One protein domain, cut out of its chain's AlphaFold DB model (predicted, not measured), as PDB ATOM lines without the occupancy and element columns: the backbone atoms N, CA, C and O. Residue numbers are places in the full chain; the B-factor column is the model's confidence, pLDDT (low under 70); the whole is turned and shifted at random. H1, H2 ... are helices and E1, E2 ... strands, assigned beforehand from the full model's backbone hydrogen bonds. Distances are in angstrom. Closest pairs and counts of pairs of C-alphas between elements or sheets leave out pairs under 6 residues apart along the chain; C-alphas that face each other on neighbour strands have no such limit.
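AT A GLANCE: This is residues 4 to 98 of the 224 residues of an uncharacterized protein of Clostridiaceae bacterium BRH_c20a (UniProt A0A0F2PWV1). One long helix, H4, makes most of the length, with a small three-stranded sheet at the end where H4 begins and the short helices H1, H2 and H3 strung loosely along one side of its first part. Its far part, residues 81 to 86, and residues 88 to 94, of which 92 to 94 belong to H5, stick out free. The printed part has 95 residues with five named helices and three named strands, in the order H1 H2 H3 E1 E2 E3 H4 H5. The sheet has the order E1, E2, E3 and is antiparallel, in a mixed class of helices and strands. The whole is loose, with a radius of gyration of the C-alphas of 16.3 A and spans of 56 by 27 by 23 A.

IN THESE COORDINATES: H1 is residues 4 to 12, 12.1 A long, from C-alpha 4 at (-17.455, -44.581, 16.367). H2 is residues 17 to 20, and H3 is residues 29 to 38, 14.4 A. E1 is residues 41 to 44, E2 47 to 52, 16.3 A, and E3 57 to 62, 17.3 A. H4, residues 63 to 89, is 37.1 A long and begins at C-alpha 63, (-8.690, -41.415, -7.364). H5, residues 92 to 96, ends at C-alpha 96, (2.826, -41.147, 37.471).

HOW THE PARTS SIT: H1 and H2 only just touch, with 3 pairs of C-alphas within 8 A, the closest Leu 11 and Ile 17 at 6.0 A. H1 and H3 touch only at their ends, and only just, with 3 such pairs; the closest C-alphas are Gly 4 and Ser 30, 5.6 A. They run opposite ways at a shallow tilt of 27 degrees. H2 only just touches H4, through H4's residues 73 to 76 alone, with 3 such pairs, the closest Ile 19 and Ser 76 at 5.0 A. H3 is on the sheet; its closest C-alphas to E2 are Ile 35 and Tyr 52, 6.2 A. The strands form a meander, each the antiparallel neighbour of the one before, with hairpins E1 and E2, and E2 and E3. N 42 and O 49 are 2.9 A apart, and N 50 and O 59 2.9 A, both within hydrogen-bond range. H4 is on the sheet and stands up from it, its line rising 63 degrees out of the local plane. Every O i to N i+4 pair is within hydrogen-bond range in H1, H3, H4 and H5; H2 is too short for such a pair.

THE WHOLE: The C-alphas farthest apart, Gly 45 and Glu 97, are 57.4 A apart. The printed part has no cut, and no link is long. Mean pLDDT of the printed part is 81.7; residue 85 and residues 87 to 98 are under 70.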
ATOM      1  N   GLY A   4     -16.467 -45.501  16.936       80.50
ATOM      2  CA  GLY A   4     -17.455 -44.581  16.367       80.50
ATOM      3  C   GLY A   4     -18.132 -43.704  17.427       80.50
ATOM      4  O   GLY A   4     -18.258 -42.497  17.234       80.50
ATOM      5  N   THR A   5     -18.507 -44.282  18.573       83.50
ATOM      6  CA  THR A   5     -19.086 -43.550  19.709       83.50
ATOM      7  C   THR A   5     -18.088 -42.563  20.310       83.50
ATOM      8  O   THR A   5     -18.464 -41.431  20.603       83.50
ATOM      9  N   ALA A   6     -16.818 -42.953  20.455       83.06
ATOM     10  CA  ALA A   6     -15.779 -42.061  20.969       83.06
ATOM     11  C   ALA A   6     -15.593 -40.831  20.062       83.06
ATOM     12  O   ALA A   6     -15.649 -39.697  20.539       83.06
ATOM     13  N   ILE A   7     -15.474 -41.048  18.747       84.44
ATOM     14  CA  ILE A   7     -15.374 -39.968  17.756       84.44
ATOM     15  C   ILE A   7     -16.611 -39.065  17.796       84.44
ATOM     16  O   ILE A   7     -16.477 -37.842  17.817       84.44
ATOM     17  N   GLN A   8     -17.815 -39.641  17.860       85.25
ATOM     18  CA  GLN A   8     -19.044 -38.851  17.904       85.25
ATOM     19  C   GLN A   8     -19.135 -37.989  19.168       85.25
ATOM     20  O   GLN A   8     -19.543 -36.835  19.087       85.25
ATOM     21  N   ASN A   9     -18.717 -38.512  20.323       87.38
ATOM     22  CA  ASN A   9     -18.729 -37.760  21.577       87.38
ATOM     23  C   ASN A   9     -17.792 -36.546  21.539       87.38
ATOM     24  O   ASN A   9     -18.133 -35.494  22.076       87.38
ATOM     25  N   ILE A  10     -16.627 -36.675  20.897       86.69
ATOM     26  CA  ILE A  10     -15.682 -35.565  20.712       86.69
ATOM     27  C   ILE A  10     -16.272 -34.514  19.764       86.69
ATOM     28  O   ILE A  10     -16.262 -33.320  20.073       86.69
ATOM     29  N   LEU A  11     -16.840 -34.962  18.641       88.19
ATOM     30  CA  LEU A  11     -17.462 -34.088  17.647       88.19
ATOM     31  C   LEU A  11     -18.676 -33.337  18.203       88.19
ATOM     32  O   LEU A  11     -18.815 -32.149  17.941       88.19
ATOM     33  N   ASN A  12     -19.508 -33.981  19.028       90.12
ATOM     34  CA  ASN A  12     -20.655 -33.346  19.693       90.12
ATOM     35  C   ASN A  12     -20.240 -32.200  20.631       90.12
ATOM     36  O   ASN A  12     -21.045 -31.320  20.919       90.12
ATOM     37  N   LYS A  13     -18.987 -32.195  21.104       92.00
ATOM     38  CA  LYS A  13     -18.407 -31.106  21.902       92.00
ATOM     39  C   LYS A  13     -17.765 -30.008  21.043       92.00
ATOM     40  O   LYS A  13     -17.081 -29.146  21.589       92.00
ATOM     41  N   ASN A  14     -17.932 -30.054  19.719       88.31
ATOM     42  CA  ASN A  14     -17.284 -29.170  18.748       88.31
ATOM     43  C   ASN A  14     -15.750 -29.135  18.876       88.31
ATOM     44  O   ASN A  14     -15.110 -28.113  18.633       88.31
ATOM     45  N   ARG A  15     -15.135 -30.258  19.273       86.56
ATOM     46  CA  ARG A  15     -13.677 -30.390  19.391       86.56
ATOM     47  C   ARG A  15     -13.118 -31.189  18.222       86.56
ATOM     48  O   ARG A  15     -13.755 -32.121  17.741       86.56
ATOM     49  N   PHE A  16     -11.912 -30.822  17.789       86.00
ATOM     50  CA  PHE A  16     -11.126 -31.552  16.786       86.00
ATOM     51  C   PHE A  16     -11.870 -31.847  15.472       86.00
ATOM     52  O   PHE A  16     -11.568 -32.828  14.798       86.00
ATOM     53  N   ILE A  17     -12.831 -30.997  15.088       86.69
ATOM     54  CA  ILE A  17     -13.681 -31.215  13.907       86.69
ATOM     55  C   ILE A  17     -12.821 -31.409  12.656       86.69
ATOM     56  O   ILE A  17     -12.966 -32.414  11.978       86.69
ATOM     57  N   GLN A  18     -11.856 -30.519  12.412       84.25
ATOM     58  CA  GLN A  18     -10.986 -30.574  11.229       84.25
ATOM     59  C   GLN A  18     -10.059 -31.803  11.187       84.25
ATOM     60  O   GLN A  18      -9.582 -32.170  10.119       84.25
ATOM     61  N   ILE A  19      -9.808 -32.436  12.338       85.12
ATOM     62  CA  ILE A  19      -8.972 -33.642  12.458       85.12
ATOM     63  C   ILE A  19      -9.834 -34.894  12.257       85.12
ATOM     64  O   ILE A  19      -9.440 -35.838  11.579       85.12
ATOM     65  N   LEU A  20     -11.030 -34.917  12.850       88.00
ATOM     66  CA  LEU A  20     -11.904 -36.093  12.867       88.00
ATOM     67  C   LEU A  20     -12.900 -36.137  11.699       88.00
ATOM     68  O   LEU A  20     -13.491 -37.191  11.451       88.00
ATOM     69  N   LYS A  21     -13.070 -35.010  11.001       87.56
ATOM     70  CA  LYS A  21     -13.819 -34.817   9.755       87.56
ATOM     71  C   LYS A  21     -12.998 -33.955   8.781       87.56
ATOM     72  O   LYS A  21     -13.262 -32.760   8.650       87.56
ATOM     73  N   PRO A  22     -11.973 -34.524   8.127       82.50
ATOM     74  CA  PRO A  22     -11.171 -33.766   7.178       82.50
ATOM     75  C   PRO A  22     -12.007 -33.314   5.970       82.50
ATOM     76  O   PRO A  22     -12.771 -34.094   5.398       82.50
ATOM     77  N   GLU A  23     -11.817 -32.061   5.561       79.06
ATOM     78  CA  GLU A  23     -12.352 -31.478   4.323       79.06
ATOM     79  C   GLU A  23     -11.619 -32.026   3.078       79.06
ATOM     80  O   GLU A  23     -10.443 -32.388   3.190       79.06
ATOM     81  N   PRO A  24     -12.227 -32.054   1.873       71.12
ATOM     82  CA  PRO A  24     -13.530 -31.469   1.516       71.12
ATOM     83  C   PRO A  24     -14.730 -32.408   1.716       71.12
ATOM     84  O   PRO A  24     -15.876 -31.997   1.603       71.12
ATOM     85  N   ILE A  25     -14.485 -33.690   2.000       76.31
ATOM     86  CA  ILE A  25     -15.548 -34.710   2.045       76.31
ATOM     87  C   ILE A  25     -16.256 -34.724   3.412       76.31
ATOM     88  O   ILE A  25     -17.357 -35.250   3.534       76.31
ATOM     89  N   SER A  26     -15.657 -34.106   4.440       81.94
ATOM     90  CA  SER A  26     -16.240 -33.818   5.764       81.94
ATOM     91  C   SER A  26     -16.941 -35.005   6.458       81.94
ATOM     92  O   SER A  26     -17.794 -34.844   7.341       81.94
ATOM     93  N   ILE A  27     -16.563 -36.235   6.098       87.38
ATOM     94  CA  ILE A  27     -17.052 -37.455   6.744       87.38
ATOM     95  C   ILE A  27     -16.130 -37.862   7.889       87.38
ATOM     96  O   ILE A  27     -14.950 -37.512   7.929       87.38
ATOM     97  N   ARG A  28     -16.668 -38.615   8.853       88.25
ATOM     98  CA  ARG A  28     -15.890 -39.026  10.024       88.25
ATOM     99  C   ARG A  28     -14.839 -40.055   9.616       88.25
ATOM    100  O   ARG A  28     -15.135 -40.966   8.846       88.25
ATOM    101  N   LEU A  29     -13.664 -40.015  10.244       84.69
ATOM    102  CA  LEU A  29     -12.634 -41.055  10.069       84.69
ATOM    103  C   LEU A  29     -13.170 -42.480  10.323       84.69
ATOM    104  O   LEU A  29     -12.775 -43.437   9.660       84.69
ATOM    105  N   SER A  30     -14.107 -42.627  11.266       85.12
ATOM    106  CA  SER A  30     -14.760 -43.913  11.538       85.12
ATOM    107  C   SER A  30     -15.631 -44.413  10.381       85.12
ATOM    108  O   SER A  30     -15.713 -45.624  10.188       85.12
ATOM    109  N   ASP A  31     -16.228 -43.515   9.594       87.81
ATOM    110  CA  ASP A  31     -17.036 -43.874   8.427       87.81
ATOM    111  C   ASP A  31     -16.144 -44.309   7.255       87.81
ATOM    112  O   ASP A  31     -16.444 -45.322   6.632       87.81
ATOM    113  N   TRP A  32     -14.995 -43.655   7.033       86.31
ATOM    114  CA  TRP A  32     -13.980 -44.117   6.066       86.31
ATOM    115  C   TRP A  32     -13.518 -45.547   6.330       86.31
ATOM    116  O   TRP A  32     -13.504 -46.385   5.431       86.31
ATOM    117  N   ARG A  33     -13.190 -45.846   7.592       86.12
ATOM    118  CA  ARG A  33     -12.833 -47.204   8.011       86.12
ATOM    119  C   ARG A  33     -13.966 -48.192   7.718       86.12
ATOM    120  O   ARG A  33     -13.697 -49.309   7.292       86.12
ATOM    121  N   ASN A  34     -15.218 -47.800   7.962       86.06
ATOM    122  CA  ASN A  34     -16.369 -48.665   7.710       86.06
ATOM    123  C   ASN A  34     -16.580 -48.918   6.209       86.06
ATOM    124  O   ASN A  34     -16.865 -50.057   5.856       86.06
ATOM    125  N   ILE A  35     -16.389 -47.908   5.349       88.75
ATOM    126  CA  ILE A  35     -16.461 -48.061   3.885       88.75
ATOM    127  C   ILE A  35     -15.448 -49.101   3.408       88.75
ATOM    128  O   ILE A  35     -15.805 -50.038   2.695       88.75
ATOM    129  N   ALA A  36     -14.194 -48.964   3.846       85.19
ATOM    130  CA  ALA A  36     -13.129 -49.892   3.483       85.19
ATOM    131  C   ALA A  36     -13.388 -51.311   4.016       85.19
ATOM    132  O   ALA A  36     -13.181 -52.282   3.297       85.19
ATOM    133  N   TYR A  37     -13.858 -51.437   5.263       84.25
ATOM    134  CA  TYR A  37     -14.087 -52.732   5.909       84.25
ATOM    135  C   TYR A  37     -15.295 -53.493   5.345       84.25
ATOM    136  O   TYR A  37     -15.245 -54.710   5.210       84.25
ATOM    137  N   HIS A  38     -16.385 -52.791   5.028       86.12
ATOM    138  CA  HIS A  38     -17.605 -53.405   4.499       86.12
ATOM    139  C   HIS A  38     -17.671 -53.406   2.967       86.12
ATOM    140  O   HIS A  38     -18.682 -53.837   2.419       86.12
ATOM    141  N   HIS A  39     -16.622 -52.935   2.284       85.44
ATOM    142  CA  HIS A  39     -16.565 -52.807   0.826       85.44
ATOM    143  C   HIS A  39     -17.785 -52.081   0.235       85.44
ATOM    144  O   HIS A  39     -18.292 -52.442  -0.821       85.44
ATOM    145  N   THR A  40     -18.277 -51.043   0.919       90.44
ATOM    146  CA  THR A  40     -19.465 -50.287   0.492       90.44
ATOM    147  C   THR A  40     -19.101 -49.191  -0.510       90.44
ATOM    148  O   THR A  40     -19.485 -48.032  -0.341       90.44
ATOM    149  N   TYR A  41     -18.336 -49.542  -1.541       92.25
ATOM    150  CA  TYR A  41     -17.934 -48.635  -2.611       92.25
ATOM    151  C   TYR A  41     -17.979 -49.315  -3.984       92.25
ATOM    152  O   TYR A  41     -17.805 -50.526  -4.097       92.25
ATOM    153  N   GLU A  42     -18.179 -48.514  -5.025       92.06
ATOM    154  CA  GLU A  42     -18.194 -48.918  -6.433       92.06
ATOM    155  C   GLU A  42     -17.214 -48.034  -7.212       92.06
ATOM    156  O   GLU A  42     -17.077 -46.846  -6.913       92.06
ATOM    157  N   ILE A  43     -16.505 -48.609  -8.184       91.75
ATOM    158  CA  ILE A  43     -15.541 -47.884  -9.024       91.75
ATOM    159  C   ILE A  43     -16.082 -47.858 -10.451       91.75
ATOM    160  O   ILE A  43     -16.296 -48.909 -11.052       91.75
ATOM    161  N   GLU A  44     -16.261 -46.657 -10.992       89.88
ATOM    162  CA  GLU A  44     -16.732 -46.409 -12.352       89.88
ATOM    163  C   GLU A  44     -15.766 -45.437 -13.045       89.88
ATOM    164  O   GLU A  44     -15.772 -44.229 -12.798       89.88
ATOM    165  N   GLY A  45     -14.890 -45.971 -13.901       88.06
ATOM    166  CA  GLY A  45     -13.838 -45.184 -14.551       88.06
ATOM    167  C   GLY A  45     -12.875 -44.570 -13.530       88.06
ATOM    168  O   GLY A  45     -12.244 -45.288 -12.760       88.06
ATOM    169  N   GLU A  46     -12.766 -43.240 -13.525       87.69
ATOM    170  CA  GLU A  46     -11.930 -42.488 -12.573       87.69
ATOM    171  C   GLU A  46     -12.664 -42.096 -11.282       87.69
ATOM    172  O   GLU A  46     -12.076 -41.458 -10.406       87.69
ATOM    173  N   SER A  47     -13.943 -42.463 -11.155       91.19
ATOM    174  CA  SER A  47     -14.794 -42.112 -10.019       91.19
ATOM    175  C   SER A  47     -15.001 -43.296  -9.078       91.19
ATOM    176  O   SER A  47     -15.184 -44.437  -9.499       91.19
ATOM    177  N   ILE A  48     -15.012 -43.006  -7.783       92.94
ATOM    178  CA  ILE A  48     -15.265 -43.951  -6.699       92.94
ATOM    179  C   ILE A  48     -16.505 -43.461  -5.960       92.94
ATOM    180  O   ILE A  48     -16.502 -42.397  -5.341       92.94
ATOM    181  N   LYS A  49     -17.581 -44.238  -6.022       93.31
ATOM    182  CA  LYS A  49     -18.826 -43.973  -5.306       93.31
ATOM    183  C   LYS A  49     -18.802 -44.714  -3.980       93.31
ATOM    184  O   LYS A  49     -18.767 -45.938  -3.952       93.31
ATOM    185  N   CYS A  50     -18.850 -43.982  -2.878       92.19
ATOM    186  CA  CYS A  50     -18.782 -44.526  -1.527       92.19
ATOM    187  C   CYS A  50     -20.134 -44.391  -0.828       92.19
ATOM    188  O   CYS A  50     -20.717 -43.310  -0.817       92.19
ATOM    189  N   ASN A  51     -20.592 -45.456  -0.171       91.06
ATOM    190  CA  ASN A  51     -21.804 -45.474   0.647       91.06
ATOM    191  C   ASN A  51     -21.439 -45.654   2.123       91.06
ATOM    192  O   ASN A  51     -20.633 -46.519   2.469       91.06
ATOM    193  N   TYR A  52     -22.035 -44.862   3.012       88.19
ATOM    194  CA  TYR A  52     -21.726 -44.890   4.438       88.19
ATOM    195  C   TYR A  52     -22.918 -44.522   5.323       88.19
ATOM    196  O   TYR A  52     -23.900 -43.907   4.907       88.19
ATOM    197  N   GLY A  53     -22.800 -44.884   6.602       80.94
ATOM    198  CA  GLY A  53     -23.859 -44.684   7.584       80.94
ATOM    199  C   GLY A  53     -25.060 -45.612   7.367       80.94
ATOM    200  O   GLY A  53     -25.202 -46.280   6.349       80.94
ATOM    201  N   LYS A  54     -25.948 -45.665   8.365       74.62
ATOM    202  CA  LYS A  54     -27.169 -46.488   8.297       74.62
ATOM    203  C   LYS A  54     -28.258 -45.875   7.410       74.62
ATOM    204  O   LYS A  54     -29.192 -46.570   7.039       74.62
ATOM    205  N   THR A  55     -28.146 -44.584   7.101       73.06
ATOM    206  CA  THR A  55     -29.124 -43.805   6.328       73.06
ATOM    207  C   THR A  55     -28.858 -43.816   4.822       73.06
ATOM    208  O   THR A  55     -29.565 -43.132   4.093       73.06
ATOM    209  N   GLY A  56     -27.856 -44.568   4.346       74.50
ATOM    210  CA  GLY A  56     -27.540 -44.649   2.916       74.50
ATOM    211  C   GLY A  56     -26.917 -43.371   2.348       74.50
ATOM    212  O   GLY A  56     -27.129 -43.047   1.181       74.50
ATOM    213  N   ASN A  57     -26.159 -42.631   3.165       85.88
ATOM    214  CA  ASN A  57     -25.438 -41.460   2.675       85.88
ATOM    215  C   ASN A  57     -24.384 -41.908   1.660       85.88
ATOM    216  O   ASN A  57     -23.755 -42.952   1.835       85.88
ATOM    217  N   ASN A  58     -24.157 -41.101   0.631       90.06
ATOM    218  CA  ASN A  58     -23.152 -41.392  -0.379       90.06
ATOM    219  C   ASN A  58     -22.392 -40.137  -0.799       90.06
ATOM    220  O   ASN A  58     -22.854 -39.016  -0.590       90.06
ATOM    221  N   PHE A  59     -21.203 -40.348  -1.346       90.88
ATOM    222  CA  PHE A  59     -20.420 -39.326  -2.027       90.88
ATOM    223  C   PHE A  59     -19.624 -39.978  -3.155       90.88
ATOM    224  O   PHE A  59     -19.379 -41.186  -3.139       90.88
ATOM    225  N   VAL A  60     -19.218 -39.165  -4.124       91.94
ATOM    226  CA  VAL A  60     -18.349 -39.580  -5.223       91.94
ATOM    227  C   VAL A  60     -17.034 -38.830  -5.091       91.94
ATOM    228  O   VAL A  60     -17.027 -37.650  -4.743       91.94
ATOM    229  N   ILE A  61     -15.933 -39.533  -5.315       91.12
ATOM    230  CA  ILE A  61     -14.578 -39.004  -5.226       91.12
ATOM    231  C   ILE A  61     -13.737 -39.583  -6.364       91.12
ATOM    232  O   ILE A  61     -13.878 -40.756  -6.696       91.12
ATOM    233  N   SER A  62     -12.850 -38.794  -6.958       90.94
ATOM    234  CA  SER A  62     -11.849 -39.309  -7.895       90.94
ATOM    235  C   SER A  62     -10.697 -40.024  -7.179       90.94
ATOM    236  O   SER A  62     -10.466 -39.847  -5.979       90.94
ATOM    237  N   LEU A  63      -9.906 -40.806  -7.918       85.19
ATOM    238  CA  LEU A  63      -8.690 -41.415  -7.364       85.19
ATOM    239  C   LEU A  63      -7.685 -40.360  -6.851       85.19
ATOM    240  O   LEU A  63      -7.060 -40.561  -5.809       85.19
ATOM    241  N   ASN A  64      -7.565 -39.224  -7.546       84.75
ATOM    242  CA  ASN A  64      -6.687 -38.119  -7.146       84.75
ATOM    243  C   ASN A  64      -7.156 -37.471  -5.838       84.75
ATOM    244  O   ASN A  64      -6.370 -37.286  -4.913       84.75
ATOM    245  N   GLU A  65      -8.455 -37.203  -5.713       87.50
ATOM    246  CA  GLU A  65      -9.015 -36.667  -4.473       87.50
ATOM    247  C   GLU A  65      -8.898 -37.670  -3.317       87.50
ATOM    248  O   GLU A  65      -8.676 -37.259  -2.179       87.50
ATOM    249  N   LEU A  66      -8.996 -38.982  -3.580       87.50
ATOM    250  CA  LEU A  66      -8.769 -40.014  -2.563       87.50
ATOM    251  C   LEU A  66      -7.327 -39.992  -2.060       87.50
ATOM    252  O   LEU A  66      -7.096 -40.111  -0.854       87.50
ATOM    253  N   HIS A  67      -6.369 -39.815  -2.965       82.75
ATOM    254  CA  HIS A  67      -4.963 -39.670  -2.619       82.75
ATOM    255  C   HIS A  67      -4.725 -38.429  -1.739       82.75
ATOM    256  O   HIS A  67      -4.124 -38.532  -0.664       82.75
ATOM    257  N   ASP A  68      -5.274 -37.277  -2.124       83.38
ATOM    258  CA  ASP A  68      -5.184 -36.044  -1.332       83.38
ATOM    259  C   ASP A  68      -5.850 -36.193   0.040       83.38
ATOM    260  O   ASP A  68      -5.342 -35.728   1.069       83.38
ATOM    261  N   TYR A  69      -6.987 -36.888   0.076       84.94
ATOM    262  CA  TYR A  69      -7.700 -37.175   1.307       84.94
ATOM    263  C   TYR A  69      -6.897 -38.095   2.231       84.94
ATOM    264  O   TYR A  69      -6.808 -37.835   3.433       84.94
ATOM    265  N   ALA A  70      -6.252 -39.131   1.688       83.88
ATOM    266  CA  ALA A  70      -5.363 -40.005   2.446       83.88
ATOM    267  C   ALA A  70      -4.226 -39.208   3.103       83.88
ATOM    268  O   ALA A  70      -3.954 -39.398   4.290       83.88
ATOM    269  N   GLY A  71      -3.639 -38.240   2.390       81.75
ATOM    270  CA  GLY A  71      -2.657 -37.311   2.958       81.75
ATOM    271  C   GLY A  71      -3.192 -36.531   4.168       81.75
ATOM    272  O   GLY A  71      -2.503 -36.391   5.182       81.75
ATOM    273  N   LYS A  72      -4.452 -36.079   4.124       83.69
ATOM    274  CA  LYS A  72      -5.110 -35.390   5.252       83.69
ATOM    275  C   LYS A  72      -5.424 -36.315   6.426       83.69
ATOM    276  O   LYS A  72      -5.282 -35.889   7.574       83.69
ATOM    277  N   ILE A  73      -5.819 -37.563   6.165       84.00
ATOM    278  CA  ILE A  73      -5.984 -38.578   7.215       84.00
ATOM    279  C   ILE A  73      -4.641 -38.813   7.906       84.00
ATOM    280  O   ILE A  73      -4.577 -38.732   9.129       84.00
ATOM    281  N   ILE A  74      -3.567 -39.033   7.141       82.12
ATOM    282  CA  ILE A  74      -2.216 -39.236   7.682       82.12
ATOM    283  C   ILE A  74      -1.802 -38.034   8.531       82.12
ATOM    284  O   ILE A  74      -1.376 -38.203   9.670       82.12
ATOM    285  N   LYS A  75      -2.012 -36.808   8.038       81.25
ATOM    286  CA  LYS A  75      -1.742 -35.588   8.811       81.25
ATOM    287  C   LYS A  75      -2.544 -35.540  10.115       81.25
ATOM    288  O   LYS A  75      -1.995 -35.175  11.149       81.25
ATOM    289  N   SER A  76      -3.820 -35.915  10.081       84.38
ATOM    290  CA  SER A  76      -4.686 -35.960  11.265       84.38
ATOM    291  C   SER A  76      -4.197 -36.992  12.283       84.38
ATOM    292  O   SER A  76      -4.130 -36.687  13.472       84.38
ATOM    293  N   CYS A  77      -3.784 -38.175  11.818       81.81
ATOM    294  CA  CYS A  77      -3.140 -39.192  12.645       81.81
ATOM    295  C   CYS A  77      -1.853 -38.657  13.277       81.81
ATOM    296  O   CYS A  77      -1.699 -38.769  14.486       81.81
ATOM    297  N   ASN A  78      -0.989 -38.001  12.498       78.31
ATOM    298  CA  ASN A  78       0.261 -37.429  13.000       78.31
ATOM    299  C   ASN A  78       0.013 -36.334  14.045       78.31
ATOM    300  O   ASN A  78       0.731 -36.268  15.031       78.31
ATOM    301  N   ILE A  79      -1.009 -35.487  13.880       82.31
ATOM    302  CA  ILE A  79      -1.364 -34.472  14.888       82.31
ATOM    303  C   ILE A  79      -1.807 -35.136  16.196       82.31
ATOM    304  O   ILE A  79      -1.398 -34.700  17.270       82.31
ATOM    305  N   ILE A  80      -2.639 -36.180  16.117       83.75
ATOM    306  CA  ILE A  80      -3.068 -36.939  17.300       83.75
ATOM    307  C   ILE A  80      -1.864 -37.614  17.958       83.75
ATOM    308  O   ILE A  80      -1.759 -37.597  19.179       83.75
ATOM    309  N   ASP A  81      -0.959 -38.171  17.159       78.25
ATOM    310  CA  ASP A  81       0.236 -38.860  17.633       78.25
ATOM    311  C   ASP A  81       1.243 -37.903  18.288       78.25
ATOM    312  O   ASP A  81       1.722 -38.159  19.385       78.25
ATOM    313  N   ILE A  82       1.482 -36.730  17.700       75.12
ATOM    314  CA  ILE A  82       2.276 -35.661  18.321       75.12
ATOM    315  C   ILE A  82       1.610 -35.189  19.614       75.12
ATOM    316  O   ILE A  82       2.281 -35.027  20.628       75.12
ATOM    317  N   GLY A  83       0.288 -34.996  19.612       79.81
ATOM    318  CA  GLY A  83      -0.455 -34.662  20.825       79.81
ATOM    319  C   GLY A  83      -0.283 -35.734  21.901       79.81
ATOM    320  O   GLY A  83      -0.047 -35.412  23.059       79.81
ATOM    321  N   ARG A  84      -0.331 -37.013  21.519       76.69
ATOM    322  CA  ARG A  84      -0.052 -38.140  22.412       76.69
ATOM    323  C   ARG A  84       1.376 -38.068  22.964       76.69
ATOM    324  O   ARG A  84       1.540 -38.230  24.166       76.69
ATOM    325  N   HIS A  85       2.378 -37.781  22.137       67.19
ATOM    326  CA  HIS A  85       3.766 -37.605  22.577       67.19
ATOM    327  C   HIS A  85       3.933 -36.450  23.563       67.19
ATOM    328  O   HIS A  85       4.346 -36.687  24.696       67.19
ATOM    329  N   ILE A  86       3.487 -35.249  23.200       71.50
ATOM    330  CA  ILE A  86       3.604 -34.059  24.051       71.50
ATOM    331  C   ILE A  86       2.849 -34.254  25.367       71.50
ATOM    332  O   ILE A  86       3.379 -33.989  26.442       71.50
ATOM    333  N   PHE A  87       1.593 -34.698  25.308       68.81
ATOM    334  CA  PHE A  87       0.744 -34.708  26.494       68.81
ATOM    335  C   PHE A  87       0.872 -35.966  27.340       68.81
ATOM    336  O   PHE A  87       0.579 -35.863  28.518       68.81
ATOM    337  N   LEU A  88       1.280 -37.120  26.806       64.06
ATOM    338  CA  LEU A  88       1.411 -38.349  27.606       64.06
ATOM    339  C   LEU A  88       2.860 -38.743  27.861       64.06
ATOM    340  O   LEU A  88       3.177 -39.139  28.976       64.06
ATOM    341  N   PHE A  89       3.732 -38.669  26.854       62.34
ATOM    342  CA  PHE A  89       5.097 -39.182  26.977       62.34
ATOM    343  C   PHE A  89       6.048 -38.139  27.574       62.34
ATOM    344  O   PHE A  89       6.675 -38.416  28.598       62.34
ATOM    345  N   ASP A  90       6.071 -36.920  27.031       62.72
ATOM    346  CA  ASP A  90       6.951 -35.841  27.517       62.72
ATOM    347  C   ASP A  90       6.559 -35.357  28.922       62.72
ATOM    348  O   ASP A  90       7.385 -34.850  29.678       62.72
ATOM    349  N   ASN A  91       5.290 -35.546  29.291       62.62
ATOM    350  CA  ASN A  91       4.733 -35.192  30.596       62.62
ATOM    351  C   ASN A  91       4.368 -36.424  31.439       62.62
ATOM    352  O   ASN A  91       3.594 -36.315  32.389       62.62
ATOM    353  N   SER A  92       4.922 -37.595  31.113       58.03
ATOM    354  CA  SER A  92       4.622 -38.878  31.774       58.03
ATOM    355  C   SER A  92       4.765 -38.835  33.300       58.03
ATOM    356  O   SER A  92       3.961 -39.440  34.010       58.03
ATOM    357  N   ASN A  93       5.702 -38.034  33.815       60.38
ATOM    358  CA  ASN A  93       5.901 -37.819  35.251       60.38
ATOM    359  C   ASN A  93       4.649 -37.242  35.946       60.38
ATOM    360  O   ASN A  93       4.319 -37.664  37.050       60.38
ATOM    361  N   ILE A  94       3.891 -36.360  35.281       59.53
ATOM    362  CA  ILE A  94       2.645 -35.775  35.815       59.53
ATOM    363  C   ILE A  94       1.562 -36.854  35.981       59.53
ATOM    364  O   ILE A  94       0.747 -36.794  36.898       59.53
ATOM    365  N   PHE A  95       1.561 -37.871  35.116       54.03
ATOM    366  CA  PHE A  95       0.603 -38.979  35.180       54.03
ATOM    367  C   PHE A  95       1.031 -40.088  36.145       54.03
ATOM    368  O   PHE A  95       0.169 -40.806  36.642       54.03
ATOM    369  N   SER A  96       2.326 -40.202  36.459       54.78
ATOM    370  CA  SER A  96       2.826 -41.147  37.471       54.78
ATOM    371  C   SER A  96       2.390 -40.808  38.904       54.78
ATOM    372  O   SER A  96       2.350 -41.689  39.758       54.78
ATOM    373  N   GLU A  97       2.010 -39.555  39.170       55.28
ATOM    374  CA  GLU A  97       1.490 -39.120  40.475       55.28
ATOM    375  C   GLU A  97      -0.023 -39.364  40.636       55.28
ATOM    376  O   GLU A  97      -0.531 -39.359  41.754       55.28
ATOM    377  N   LEU A  98      -0.747 -39.645  39.544       58.56
ATOM    378  CA  LEU A  98      -2.198 -39.900  39.534       58.56
ATOM    379  C   LEU A  98      -2.575 -41.388  39.749       58.56
ATOM    380  O   LEU A  98      -3.696 -41.771  39.420       58.56
TER     381      LEU A  98